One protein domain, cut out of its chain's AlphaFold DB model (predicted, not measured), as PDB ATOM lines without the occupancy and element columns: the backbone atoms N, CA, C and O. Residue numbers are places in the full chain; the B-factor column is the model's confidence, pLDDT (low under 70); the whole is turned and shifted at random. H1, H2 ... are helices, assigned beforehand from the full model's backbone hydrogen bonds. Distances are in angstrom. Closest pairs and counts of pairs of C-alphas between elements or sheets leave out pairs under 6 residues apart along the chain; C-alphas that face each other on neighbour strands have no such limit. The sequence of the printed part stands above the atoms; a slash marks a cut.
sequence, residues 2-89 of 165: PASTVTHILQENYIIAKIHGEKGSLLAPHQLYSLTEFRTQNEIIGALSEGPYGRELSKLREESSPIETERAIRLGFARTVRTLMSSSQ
ATOM      1  N   PRO A   2      13.685  15.707  15.734       67.94
ATOM      2  CA  PRO A   2      14.635  16.797  15.548       67.94
ATOM      3  C   PRO A   2      13.899  18.146  15.547       67.94
ATOM      4  O   PRO A   2      12.768  18.244  15.066       67.94
ATOM      5  N   ALA A   3      14.532  19.182  16.102       66.31
ATOM      6  CA  ALA A   3      13.934  20.510  16.276       66.31
ATOM      7  C   ALA A   3      13.420  21.116  14.954       66.31
ATOM      8  O   ALA A   3      12.381  21.768  14.941       66.31
ATOM      9  N   SER A   4      14.086  20.816  13.835       71.44
ATOM     10  CA  SER A   4      13.701  21.256  12.488       71.44
ATOM     11  C   SER A   4      12.329  20.739  12.039       71.44
ATOM     12  O   SER A   4      11.572  21.485  11.422       71.44
ATOM     13  N   THR A   5      11.969  19.498  12.377       71.75
ATOM     14  CA  THR A   5      10.665  18.912  12.020       71.75
ATOM     15  C   THR A   5       9.526  19.571  12.789       71.75
ATOM     16  O   THR A   5       8.472  19.837  12.223       71.75
ATOM     17  N   VAL A   6       9.741  19.890  14.068       72.50
ATOM     18  CA  VAL A   6       8.733  20.572  14.893       72.50
ATOM     19  C   VAL A   6       8.499  21.996  14.385       72.50
ATOM     20  O   VAL A   6       7.353  22.423  14.268       72.50
ATOM     21  N   THR A   7       9.563  22.717  14.018       75.06
ATOM     22  CA  THR A   7       9.445  24.057  13.425       75.06
ATOM     23  C   THR A   7       8.671  24.036  12.106       75.06
ATOM     24  O   THR A   7       7.822  24.901  11.902       75.06
ATOM     25  N   HIS A   8       8.914  23.041  11.249       74.00
ATOM     26  CA  HIS A   8       8.204  22.889   9.976       74.00
ATOM     27  C   HIS A   8       6.697  22.691  10.179       74.00
ATOM     28  O   HIS A   8       5.897  23.456   9.649       74.00
ATOM     29  N   ILE A   9       6.314  21.742  11.040       76.81
ATOM     30  CA  ILE A   9       4.906  21.436  11.334       76.81
ATOM     31  C   ILE A   9       4.181  22.660  11.912       76.81
ATOM     32  O   ILE A   9       3.040  22.949  11.552       76.81
ATOM     33  N   LEU A  10       4.831  23.410  12.808       80.50
ATOM     34  CA  LEU A  10       4.248  24.626  13.382       80.50
ATOM     35  C   LEU A  10       4.043  25.725  12.328       80.50
ATOM     36  O   LEU A  10       3.021  26.411  12.357       80.50
ATOM     37  N   GLN A  11       4.980  25.882  11.391       79.25
ATOM     38  CA  GLN A  11       4.865  26.844  10.292       79.25
ATOM     39  C   GLN A  11       3.758  26.461   9.305       79.25
ATOM     40  O   GLN A  11       2.950  27.315   8.940       79.25
ATOM     41  N   GLU A  12       3.671  25.190   8.916       81.25
ATOM     42  CA  GLU A  12       2.601  24.688   8.047       81.25
ATOM     43  C   GLU A  12       1.229  24.889   8.688       81.25
ATOM     44  O   GLU A  12       0.332  25.463   8.069       81.25
ATOM     45  N   ASN A  13       1.080  24.514   9.961       86.75
ATOM     46  CA  ASN A  13      -0.166  24.708  10.699       86.75
ATOM     47  C   ASN A  13      -0.543  26.189  10.811       86.75
ATOM     48  O   ASN A  13      -1.717  26.530  10.666       86.75
ATOM     49  N   TYR A  14       0.433  27.082  11.010       87.06
ATOM     50  CA  TYR A  14       0.193  28.527  10.997       87.06
ATOM     51  C   TYR A  14      -0.342  29.006   9.639       87.06
ATOM     52  O   TYR A  14      -1.337  29.732   9.592       87.06
ATOM     53  N   ILE A  15       0.278  28.586   8.529       89.06
ATOM     54  CA  ILE A  15      -0.161  28.958   7.175       89.06
ATOM     55  C   ILE A  15      -1.564  28.414   6.898       89.06
ATOM     56  O   ILE A  15      -2.421  29.159   6.421       89.06
ATOM     57  N   ILE A  16      -1.825  27.148   7.231       90.12
ATOM     58  CA  ILE A  16      -3.130  26.504   7.044       90.12
ATOM     59  C   ILE A  16      -4.210  27.230   7.848       90.12
ATOM     60  O   ILE A  16      -5.268  27.538   7.297       90.12
ATOM     61  N   ALA A  17      -3.954  27.527   9.124       90.81
ATOM     62  CA  ALA A  17      -4.893  28.248   9.978       90.81
ATOM     63  C   ALA A  17      -5.182  29.648   9.427       90.81
ATOM     64  O   ALA A  17      -6.339  30.063   9.358       90.81
ATOM     65  N   LYS A  18      -4.147  30.353   8.958       90.31
ATOM     66  CA  LYS A  18      -4.298  31.676   8.347       90.31
ATOM     67  C   LYS A  18      -5.123  31.622   7.066       90.31
ATOM     68  O   LYS A  18      -6.052  32.406   6.924       90.31
ATOM     69  N   ILE A  19      -4.856  30.667   6.172       91.62
ATOM     70  CA  ILE A  19      -5.653  30.463   4.951       91.62
ATOM     71  C   ILE A  19      -7.114  30.154   5.297       91.62
ATOM     72  O   ILE A  19      -8.013  30.689   4.654       91.62
ATOM     73  N   HIS A  20      -7.371  29.328   6.314       93.12
ATOM     74  CA  HIS A  20      -8.737  29.050   6.763       93.12
ATOM     75  C   HIS A  20      -9.430  30.291   7.337       93.12
ATOM     76  O   HIS A  20     -10.600  30.508   7.032       93.12
ATOM     77  N   GLY A  21      -8.719  31.123   8.101       91.19
ATOM     78  CA  GLY A  21      -9.238  32.403   8.593       91.19
ATOM     79  C   GLY A  21      -9.615  33.364   7.459       91.19
ATOM     80  O   GLY A  21     -10.718  33.907   7.444       91.19
ATOM     81  N   GLU A  22      -8.739  33.507   6.460       90.88
ATOM     82  CA  GLU A  22      -9.006  34.318   5.262       90.88
ATOM     83  C   GLU A  22     -10.186  33.752   4.453       90.88
ATOM     84  O   GLU A  22     -11.076  34.493   4.042       90.88
ATOM     85  N   LYS A  23     -10.259  32.423   4.284       90.62
ATOM     86  CA  LYS A  23     -11.383  31.748   3.616       90.62
ATOM     87  C   LYS A  23     -12.708  31.992   4.340       90.62
ATOM     88  O   LYS A  23     -13.722  32.199   3.680       90.62
ATOM     89  N   GLY A  24     -12.704  31.966   5.672       88.06
ATOM     90  CA  GLY A  24     -13.885  32.243   6.493       88.06
ATOM     91  C   GLY A  24     -14.392  33.681   6.368       88.06
ATOM     92  O   GLY A  24     -15.545  33.940   6.689       88.06
ATOM     93  N   SER A  25     -13.553  34.591   5.870       88.00
ATOM     94  CA  SER A  25     -13.901  36.000   5.664       88.00
ATOM     95  C   SER A  25     -14.470  36.280   4.266       88.00
ATOM     96  O   SER A  25     -14.889  37.401   3.997       88.00
ATOM     97  N   LEU A  26     -14.484  35.295   3.358       90.31
ATOM     98  CA  LEU A  26     -15.054  35.461   2.018       90.31
ATOM     99  C   LEU A  26     -16.559  35.744   2.082       90.31
ATOM    100  O   LEU A  26     -17.256  35.270   2.976       90.31
ATOM    101  N   LEU A  27     -17.059  36.475   1.080       91.31
ATOM    102  CA  LEU A  27     -18.485  36.771   0.966       91.31
ATOM    103  C   LEU A  27     -19.283  35.474   0.868       91.31
ATOM    104  O   LEU A  27     -19.056  34.644  -0.018       91.31
ATOM    105  N   ALA A  28     -20.243  35.322   1.769       90.56
ATOM    106  CA  ALA A  28     -21.205  34.243   1.716       90.56
ATOM    107  C   ALA A  28     -22.172  34.441   0.532       90.56
ATOM    108  O   ALA A  28     -22.398  35.575   0.098       90.56
ATOM    109  N   PRO A  29     -22.820  33.370   0.035       92.06
ATOM    110  CA  PRO A  29     -23.741  33.470  -1.096       92.06
ATOM    111  C   PRO A  29     -24.830  34.538  -0.922       92.06
ATOM    112  O   PRO A  29     -25.093  35.290  -1.850       92.06
ATOM    113  N   HIS A  30     -25.416  34.666   0.273       90.94
ATOM    114  CA  HIS A  30     -26.439  35.681   0.550       90.94
ATOM    115  C   HIS A  30     -25.907  37.117   0.431       90.94
ATOM    116  O   HIS A  30     -26.619  37.982  -0.066       90.94
ATOM    117  N   GLN A  31     -24.650  37.359   0.819       90.50
ATOM    118  CA  GLN A  31     -24.011  38.668   0.668       90.50
ATOM    119  C   GLN A  31     -23.760  38.982  -0.809       90.50
ATOM    120  O   GLN A  31     -23.918  40.119  -1.226       90.50
ATOM    121  N   LEU A  32     -23.412  37.981  -1.627       90.94
ATOM    122  CA  LEU A  32     -23.289  38.167  -3.078       90.94
ATOM    123  C   LEU A  32     -24.637  38.519  -3.719       90.94
ATOM    124  O   LEU A  32     -24.679  39.377  -4.594       90.94
ATOM    125  N   TYR A  33     -25.734  37.899  -3.270       92.56
ATOM    126  CA  TYR A  33     -27.074  38.244  -3.752       92.56
ATOM    127  C   TYR A  33     -27.483  39.663  -3.354       92.56
ATOM    128  O   TYR A  33     -27.962  40.400  -4.212       92.56
ATOM    129  N   SER A  34     -27.222  40.094  -2.115       90.56
ATOM    130  CA  SER A  34     -27.545  41.466  -1.693       90.56
ATOM    131  C   SER A  34     -26.784  42.523  -2.498       90.56
ATOM    132  O   SER A  34     -27.307  43.610  -2.716       90.56
ATOM    133  N   LEU A  35     -25.587  42.206  -3.021       91.44
ATOM    134  CA  LEU A  35     -24.860  43.130  -3.901       91.44
ATOM    135  C   LEU A  35     -25.634  43.484  -5.183       91.44
ATOM    136  O   LEU A  35     -25.391  44.542  -5.757       91.44
ATOM    137  N   THR A  36     -26.550  42.620  -5.635       91.88
ATOM    138  CA  THR A  36     -27.359  42.854  -6.845       91.88
ATOM    139  C   THR A  36     -28.508  43.840  -6.628       91.88
ATOM    140  O   THR A  36     -29.080  44.332  -7.598       91.88
ATOM    141  N   GLU A  37     -28.838  44.139  -5.371       93.75
ATOM    142  CA  GLU A  37     -29.936  45.040  -5.005       93.75
ATOM    143  C   GLU A  37     -29.499  46.513  -4.979       93.75
ATOM    144  O   GLU A  37     -30.338  47.415  -5.068       93.75
ATOM    145  N   PHE A  38     -28.190  46.766  -4.892       93.81
ATOM    146  CA  PHE A  38     -27.622  48.110  -4.889       93.81
ATOM    147  C   PHE A  38     -27.669  48.752  -6.276       93.81
ATOM    148  O   PHE A  38     -27.415  48.117  -7.301       93.81
ATOM    149  N   ARG A  39     -27.980  50.048  -6.308       92.12
ATOM    150  CA  ARG A  39     -28.179  50.819  -7.544       92.12
ATOM    151  C   ARG A  39     -26.953  51.617  -7.951       92.12
ATOM    152  O   ARG A  39     -26.860  52.041  -9.102       92.12
ATOM    153  N   THR A  40     -26.034  51.845  -7.019       90.88
ATOM    154  CA  THR A  40     -24.841  52.659  -7.250       90.88
ATOM    155  C   THR A  40     -23.571  51.930  -6.826       90.88
ATOM    156  O   THR A  40     -23.573  51.080  -5.937       90.88
ATOM    157  N   GLN A  41     -22.446  52.286  -7.450       90.25
ATOM    158  CA  GLN A  41     -21.135  51.756  -7.070       90.25
ATOM    159  C   GLN A  41     -20.790  52.090  -5.610       90.25
ATOM    160  O   GLN A  41     -20.216  51.255  -4.917       90.25
ATOM    161  N   ASN A  42     -21.168  53.276  -5.126       90.69
ATOM    162  CA  ASN A  42     -20.877  53.705  -3.758       90.69
ATOM    163  C   ASN A  42     -21.639  52.882  -2.713       90.69
ATOM    164  O   ASN A  42     -21.072  52.565  -1.672       90.69
ATOM    165  N   GLU A  43     -22.872  52.459  -3.005       91.75
ATOM    166  CA  GLU A  43     -23.608  51.514  -2.154       91.75
ATOM    167  C   GLU A  43     -22.897  50.156  -2.072       91.75
ATOM    168  O   GLU A  43     -22.703  49.625  -0.980       91.75
ATOM    169  N   ILE A  44     -22.429  49.633  -3.213       92.06
ATOM    170  CA  ILE A  44     -21.654  48.384  -3.268       92.06
ATOM    171  C   ILE A  44     -20.357  48.518  -2.459       92.06
ATOM    172  O   ILE A  44     -20.033  47.643  -1.657       92.06
ATOM    173  N   ILE A  45     -19.613  49.613  -2.644       92.25
ATOM    174  CA  ILE A  45     -18.382  49.886  -1.891       92.25
ATOM    175  C   ILE A  45     -18.681  49.979  -0.395       92.25
ATOM    176  O   ILE A  45     -17.938  49.401   0.398       92.25
ATOM    177  N   GLY A  46     -19.760  50.664  -0.008       90.56
ATOM    178  CA  GLY A  46     -20.208  50.770   1.379       90.56
ATOM    179  C   GLY A  46     -20.456  49.396   1.998       90.56
ATOM    180  O   GLY A  46     -19.826  49.056   2.997       90.56
ATOM    181  N   ALA A  47     -21.269  48.565   1.341       90.50
ATOM    182  CA  ALA A  47     -21.579  47.212   1.802       90.50
ATOM    183  C   ALA A  47     -20.333  46.313   1.911       90.50
ATOM    184  O   ALA A  47     -20.176  45.553   2.866       90.50
ATOM    185  N   LEU A  48     -19.404  46.408   0.955       91.38
ATOM    186  CA  LEU A  48     -18.152  45.645   0.990       91.38
ATOM    187  C   LEU A  48     -17.162  46.161   2.045       91.38
ATOM    188  O   LEU A  48     -16.303  45.398   2.503       91.38
ATOM    189  N   SER A  49     -17.258  47.438   2.425       89.25
ATOM    190  CA  SER A  49     -16.336  48.072   3.371       89.25
ATOM    191  C   SER A  49     -16.548  47.629   4.815       89.25
ATOM    192  O   SER A  49     -15.608  47.687   5.605       89.25
ATOM    193  N   GLU A  50     -17.734  47.123   5.148       84.38
ATOM    194  CA  GLU A  50     -18.018  46.497   6.445       84.38
ATOM    195  C   GLU A  50     -17.328  45.127   6.604       84.38
ATOM    196  O   GLU A  50     -17.194  44.611   7.713       84.38
ATOM    197  N   GLY A  51     -16.869  44.538   5.494       83.88
ATOM    198  CA  GLY A  51     -16.220  43.230   5.446       83.88
ATOM    199  C   GLY A  51     -14.687  43.283   5.324       83.88
ATOM    200  O   GLY A  51     -14.049  44.307   5.584       83.88
ATOM    201  N   PRO A  52     -14.047  42.186   4.867       85.12
ATOM    202  CA  PRO A  52     -12.581  42.093   4.773       85.12
ATOM    203  C   PRO A  52     -11.959  43.068   3.758       85.12
ATOM    204  O   PRO A  52     -10.743  43.263   3.745       85.12
ATOM    205  N   TYR A  53     -12.773  43.687   2.899       90.00
ATOM    206  CA  TYR A  53     -12.317  44.605   1.857       90.00
ATOM    207  C   TYR A  53     -12.158  46.050   2.353       90.00
ATOM    208  O   TYR A  53     -11.460  46.837   1.708       90.00
ATOM    209  N   GLY A  54     -12.729  46.399   3.513       89.94
ATOM    210  CA  GLY A  54     -12.793  47.778   4.012       89.94
ATOM    211  C   GLY A  54     -11.450  48.490   4.114       89.94
ATOM    212  O   GLY A  54     -11.343  49.676   3.804       89.94
ATOM    213  N   ARG A  55     -10.374  47.769   4.449       90.81
ATOM    214  CA  ARG A  55      -9.029  48.360   4.530       90.81
ATOM    215  C   ARG A  55      -8.554  48.975   3.209       90.81
ATOM    216  O   ARG A  55      -7.836  49.971   3.235       90.81
ATOM    217  N   GLU A  56      -8.853  48.350   2.077       91.19
ATOM    218  CA  GLU A  56      -8.426  48.874   0.774       91.19
ATOM    219  C   GLU A  56      -9.479  49.801   0.176       91.19
ATOM    220  O   GLU A  56      -9.116  50.826  -0.396       91.19
ATOM    221  N   LEU A  57     -10.762  49.488   0.369       92.00
ATOM    222  CA  LEU A  57     -11.867  50.305  -0.130       92.00
ATOM    223  C   LEU A  57     -11.938  51.683   0.539       92.00
ATOM    224  O   LEU A  57     -12.209  52.665  -0.138       92.00
ATOM    225  N   SER A  58     -11.582  51.795   1.822       89.62
ATOM    226  CA  SER A  58     -11.505  53.083   2.540       89.62
ATOM    227  C   SER A  58     -10.489  54.081   1.969       89.62
ATOM    228  O   SER A  58     -10.481  55.242   2.365       89.62
ATOM    229  N   LYS A  59      -9.614  53.652   1.051       89.62
ATOM    230  CA  LYS A  59      -8.643  54.530   0.376       89.62
ATOM    231  C   LYS A  59      -9.180  55.128  -0.923       89.62
ATOM    232  O   LYS A  59      -8.498  55.955  -1.526       89.62
ATOM    233  N   LEU A  60     -10.344  54.670  -1.374       89.94
ATOM    234  CA  LEU A  60     -11.014  55.194  -2.553       89.94
ATOM    235  C   LEU A  60     -11.658  56.543  -2.222       89.94
ATOM    236  O   LEU A  60     -12.113  56.784  -1.107       89.94
ATOM    237  N   ARG A  61     -11.683  57.432  -3.211       88.25
ATOM    238  CA  ARG A  61     -12.454  58.682  -3.176       88.25
ATOM    239  C   ARG A  61     -13.884  58.412  -3.649       88.25
ATOM    240  O   ARG A  61     -14.093  57.451  -4.387       88.25
ATOM    241  N   GLU A  62     -14.837  59.277  -3.307       82.19
ATOM    242  CA  GLU A  62     -16.236  59.151  -3.769       82.19
ATOM    243  C   GLU A  62     -16.373  59.102  -5.299       82.19
ATOM    244  O   GLU A  62     -17.291  58.474  -5.814       82.19
ATOM    245  N   GLU A  63     -15.434  59.719  -6.020       85.75
ATOM    246  CA  GLU A  63     -15.398  59.773  -7.487       85.75
ATOM    247  C   GLU A  63     -14.599  58.620  -8.125       85.75
ATOM    248  O   GLU A  63     -14.305  58.652  -9.319       85.75
ATOM    249  N   SER A  64     -14.201  57.609  -7.343       87.25
ATOM    250  CA  SER A  64     -13.378  56.513  -7.865       87.25
ATOM    251  C   SER A  64     -14.149  55.688  -8.885       87.25
ATOM    252  O   SER A  64     -15.254  55.207  -8.634       87.25
ATOM    253  N   SER A  65     -13.519  55.438 -10.021       88.75
ATOM    254  CA  SER A  65     -14.070  54.606 -11.082       88.75
ATOM    255  C   SER A  65     -14.217  53.131 -10.657       88.75
ATOM    256  O   SER A  65     -13.542  52.660  -9.726       88.75
ATOM    257  N   PRO A  66     -15.040  52.339 -11.370       88.38
ATOM    258  CA  PRO A  66     -15.116  50.893 -11.154       88.38
ATOM    259  C   PRO A  66     -13.754  50.195 -11.281       88.38
ATOM    260  O   PRO A  66     -13.455  49.265 -10.533       88.38
ATOM    261  N   ILE A  67     -12.900  50.678 -12.190       85.62
ATOM    262  CA  ILE A  67     -11.554  50.141 -12.433       85.62
ATOM    263  C   ILE A  67     -10.656  50.361 -11.211       85.62
ATOM    264  O   ILE A  67      -9.948  49.449 -10.781       85.62
ATOM    265  N   GLU A  68     -10.696  51.554 -10.614       87.19
ATOM    266  CA  GLU A  68      -9.940  51.855  -9.393       87.19
ATOM    267  C   GLU A  68     -10.428  51.022  -8.207       87.19
ATOM    268  O   GLU A  68      -9.619  50.540  -7.411       87.19
ATOM    269  N   THR A  69     -11.736  50.778  -8.140       90.31
ATOM    270  CA  THR A  69     -12.349  49.935  -7.109       90.31
ATOM    271  C   THR A  69     -11.895  48.484  -7.235       90.31
ATOM    272  O   THR A  69     -11.424  47.887  -6.263       90.31
ATOM    273  N   GLU A  70     -11.947  47.919  -8.443       89.31
ATOM    274  CA  GLU A  70     -11.427  46.578  -8.709       89.31
ATOM    275  C   GLU A  70      -9.934  46.482  -8.360       89.31
ATOM    276  O   GLU A  70      -9.483  45.518  -7.729       89.31
ATOM    277  N   ARG A  71      -9.153  47.505  -8.718       87.56
ATOM    278  CA  ARG A  71      -7.723  47.568  -8.408       87.56
ATOM    279  C   ARG A  71      -7.463  47.575  -6.902       87.56
ATOM    280  O   ARG A  71      -6.562  46.864  -6.454       87.56
ATOM    281  N   ALA A  72      -8.245  48.318  -6.118       90.75
ATOM    282  CA  ALA A  72      -8.147  48.329  -4.659       90.75
ATOM    283  C   ALA A  72      -8.418  46.939  -4.057       90.75
ATOM    284  O   ALA A  72      -7.641  46.461  -3.226       90.75
ATOM    285  N   ILE A  73      -9.442  46.232  -4.540       90.88
ATOM    286  CA  ILE A  73      -9.738  44.854  -4.111       90.88
ATOM    287  C   ILE A  73      -8.566  43.917  -4.447       90.88
ATOM    288  O   ILE A  73      -8.085  43.169  -3.588       90.88
ATOM    289  N   ARG A  74      -8.036  43.996  -5.676       90.19
ATOM    290  CA  ARG A  74      -6.870  43.204  -6.108       90.19
ATOM    291  C   ARG A  74      -5.615  43.516  -5.283       90.19
ATOM    292  O   ARG A  74      -4.826  42.610  -5.015       90.19
ATOM    293  N   LEU A  75      -5.421  44.765  -4.848       89.88
ATOM    294  CA  LEU A  75      -4.325  45.163  -3.953       89.88
ATOM    295  C   LEU A  75      -4.438  44.499  -2.575       89.88
ATOM    296  O   LEU A  75      -3.424  44.048  -2.035       89.88
ATOM    297  N   GLY A  76      -5.653  44.390  -2.036       90.44
ATOM    298  CA  GLY A  76      -5.921  43.686  -0.778       90.44
ATOM    299  C   GLY A  76      -5.551  42.215  -0.870       90.44
ATOM    300  O   GLY A  76      -4.730  41.731  -0.090       90.44
ATOM    301  N   PHE A  77      -6.048  41.541  -1.908       90.75
ATOM    302  CA  PHE A  77      -5.676  40.157  -2.203       90.75
ATOM    303  C   PHE A  77      -4.153  39.988  -2.333       90.75
ATOM    304  O   PHE A  77      -3.557  39.090  -1.731       90.75
ATOM    305  N   ALA A  78      -3.496  40.896  -3.058       91.38
ATOM    306  CA  ALA A  78      -2.052  40.866  -3.230       91.38
ATOM    307  C   ALA A  78      -1.289  40.999  -1.909       91.38
ATOM    308  O   ALA A  78      -0.282  40.322  -1.695       91.38
ATOM    309  N   ARG A  79      -1.763  41.865  -1.009       90.38
ATOM    310  CA  ARG A  79      -1.194  42.038   0.329       90.38
ATOM    311  C   ARG A  79      -1.328  40.757   1.155       90.38
ATOM    312  O   ARG A  79      -0.342  40.343   1.770       90.38
ATOM    313  N   THR A  80      -2.492  40.109   1.137       91.25
ATOM    314  CA  THR A  80      -2.724  38.843   1.852       91.25
ATOM    315  C   THR A  80      -1.792  37.743   1.346       91.25
ATOM    316  O   THR A  80      -1.063  37.144   2.137       91.25
ATOM    317  N   VAL A  81      -1.710  37.544   0.026       92.00
ATOM    318  CA  VAL A  81      -0.818  36.538  -0.580       92.00
ATOM    319  C   VAL A  81       0.655  36.826  -0.277       92.00
ATOM    320  O   VAL A  81       1.387  35.914   0.102       92.00
ATOM    321  N   ARG A  82       1.106  38.085  -0.366       90.69
ATOM    322  CA  ARG A  82       2.480  38.459   0.021       90.69
ATOM    323  C   ARG A  82       2.765  38.163   1.487       90.69
ATOM    324  O   ARG A  82       3.857  37.706   1.810       90.69
ATOM    325  N   THR A  83       1.790  38.400   2.361       90.81
ATOM    326  CA  THR A  83       1.928  38.111   3.789       90.81
ATOM    327  C   THR A  83       2.081  36.605   4.010       90.81
ATOM    328  O   THR A  83       3.011  36.196   4.699       90.81
ATOM    329  N   LEU A  84       1.244  35.775   3.376       91.50
ATOM    330  CA  LEU A  84       1.369  34.312   3.421       91.50
ATOM    331  C   LEU A  84       2.734  33.840   2.906       91.50
ATOM    332  O   LEU A  84       3.407  33.063   3.578       91.50
ATOM    333  N   MET A  85       3.179  34.375   1.769       90.31
ATOM    334  CA  MET A  85       4.479  34.054   1.179       90.31
ATOM    335  C   MET A  85       5.660  34.483   2.065       90.31
ATOM    336  O   MET A  85       6.683  33.808   2.098       90.31
ATOM    337  N   SER A  86       5.552  35.609   2.778       88.75
ATOM    338  CA  SER A  86       6.601  36.067   3.701       88.75
ATOM    339  C   SER A  86       6.718  35.192   4.951       88.75
ATOM    340  O   SER A  86       7.791  35.104   5.542       88.75
ATOM    341  N   SER A  87       5.620  34.536   5.337       87.31
ATOM    342  CA  SER A  87       5.561  33.618   6.474       87.31
ATOM    343  C   SER A  87       5.881  32.169   6.095       87.31
ATOM    344  O   SER A  87       5.936  31.326   6.987       87.31
ATOM    345  N   SER A  88       6.083  31.866   4.809       87.25
ATOM    346  CA  SER A  88       6.355  30.513   4.328       87.25
ATOM    347  C   SER A  88       7.837  30.247   4.076       87.25
ATOM    348  O   SER A  88       8.625  31.148   3.779       87.25
ATOM    349  N   GLN A  89       8.220  28.978   4.197       84.69
ATOM    350  CA  GLN A  89       9.552  28.467   3.871       84.69
ATOM    351  C   GLN A  89       9.413  27.246   2.956       84.69
ATOM    352  O   GLN A  89       8.307  26.942   2.516       84.69
TER     353      GLN A  89
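What this domain is: This is residues 2 to 89 of the 165 residues of an uncharacterized protein of Candidatus Bathyarchaeota archaeon (UniProt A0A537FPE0). Two long helices, H1 and H5, run opposite ways at a small angle and come close near residues 15 and 84; a loose loop with the short helices H2, H3 and H4 joins them, H4 packs on H5, and residues 2 to 7 stick out. The printed part has 88 residues, with helices H1 to H5 in that order and no named strand: all helix. It is loose, with a radius of gyration of the C-alphas of 17.0 A and spans of 59 by 26 by 15 A.

Where its parts are: H1, residues 3 to 24, is 31.7 A long and begins at C-alpha 3 (13.934, 20.510, 16.276). H5, residues 66 to 86, is 30.2 A long and ends at C-alpha 86 (6.601, 36.067, 3.701). H2 holds residues 29 to 34, H3 41 to 49 and H4 54 to 57.

How they stand to each other: H1 and H5 are close but not clearly touching, their closest C-alphas, Ile 15 and Leu 84, 6.7 A apart, at a shallow tilt of 19 degrees. H5 touches H4 with residues 69 to 76 alone; the closest C-alphas are Ala 72 and Glu 56, 5.5 A. H4 touches H3, closest at Leu 57 and Ser 49, 6.1 A. H2 and H3 are near each other, with 5 pairs of C-alphas within 10 A. Every O i to N i+4 pair is within hydrogen-bond range in H1, H2, H3 and H5; H4 is too short for one.

The domain as a whole: The C-alphas of Pro 2 and Arg 39, the two farthest apart, are 59.4 A apart. The printed part has no cut and no long link. Residues 2 to 3 have pLDDT under 70.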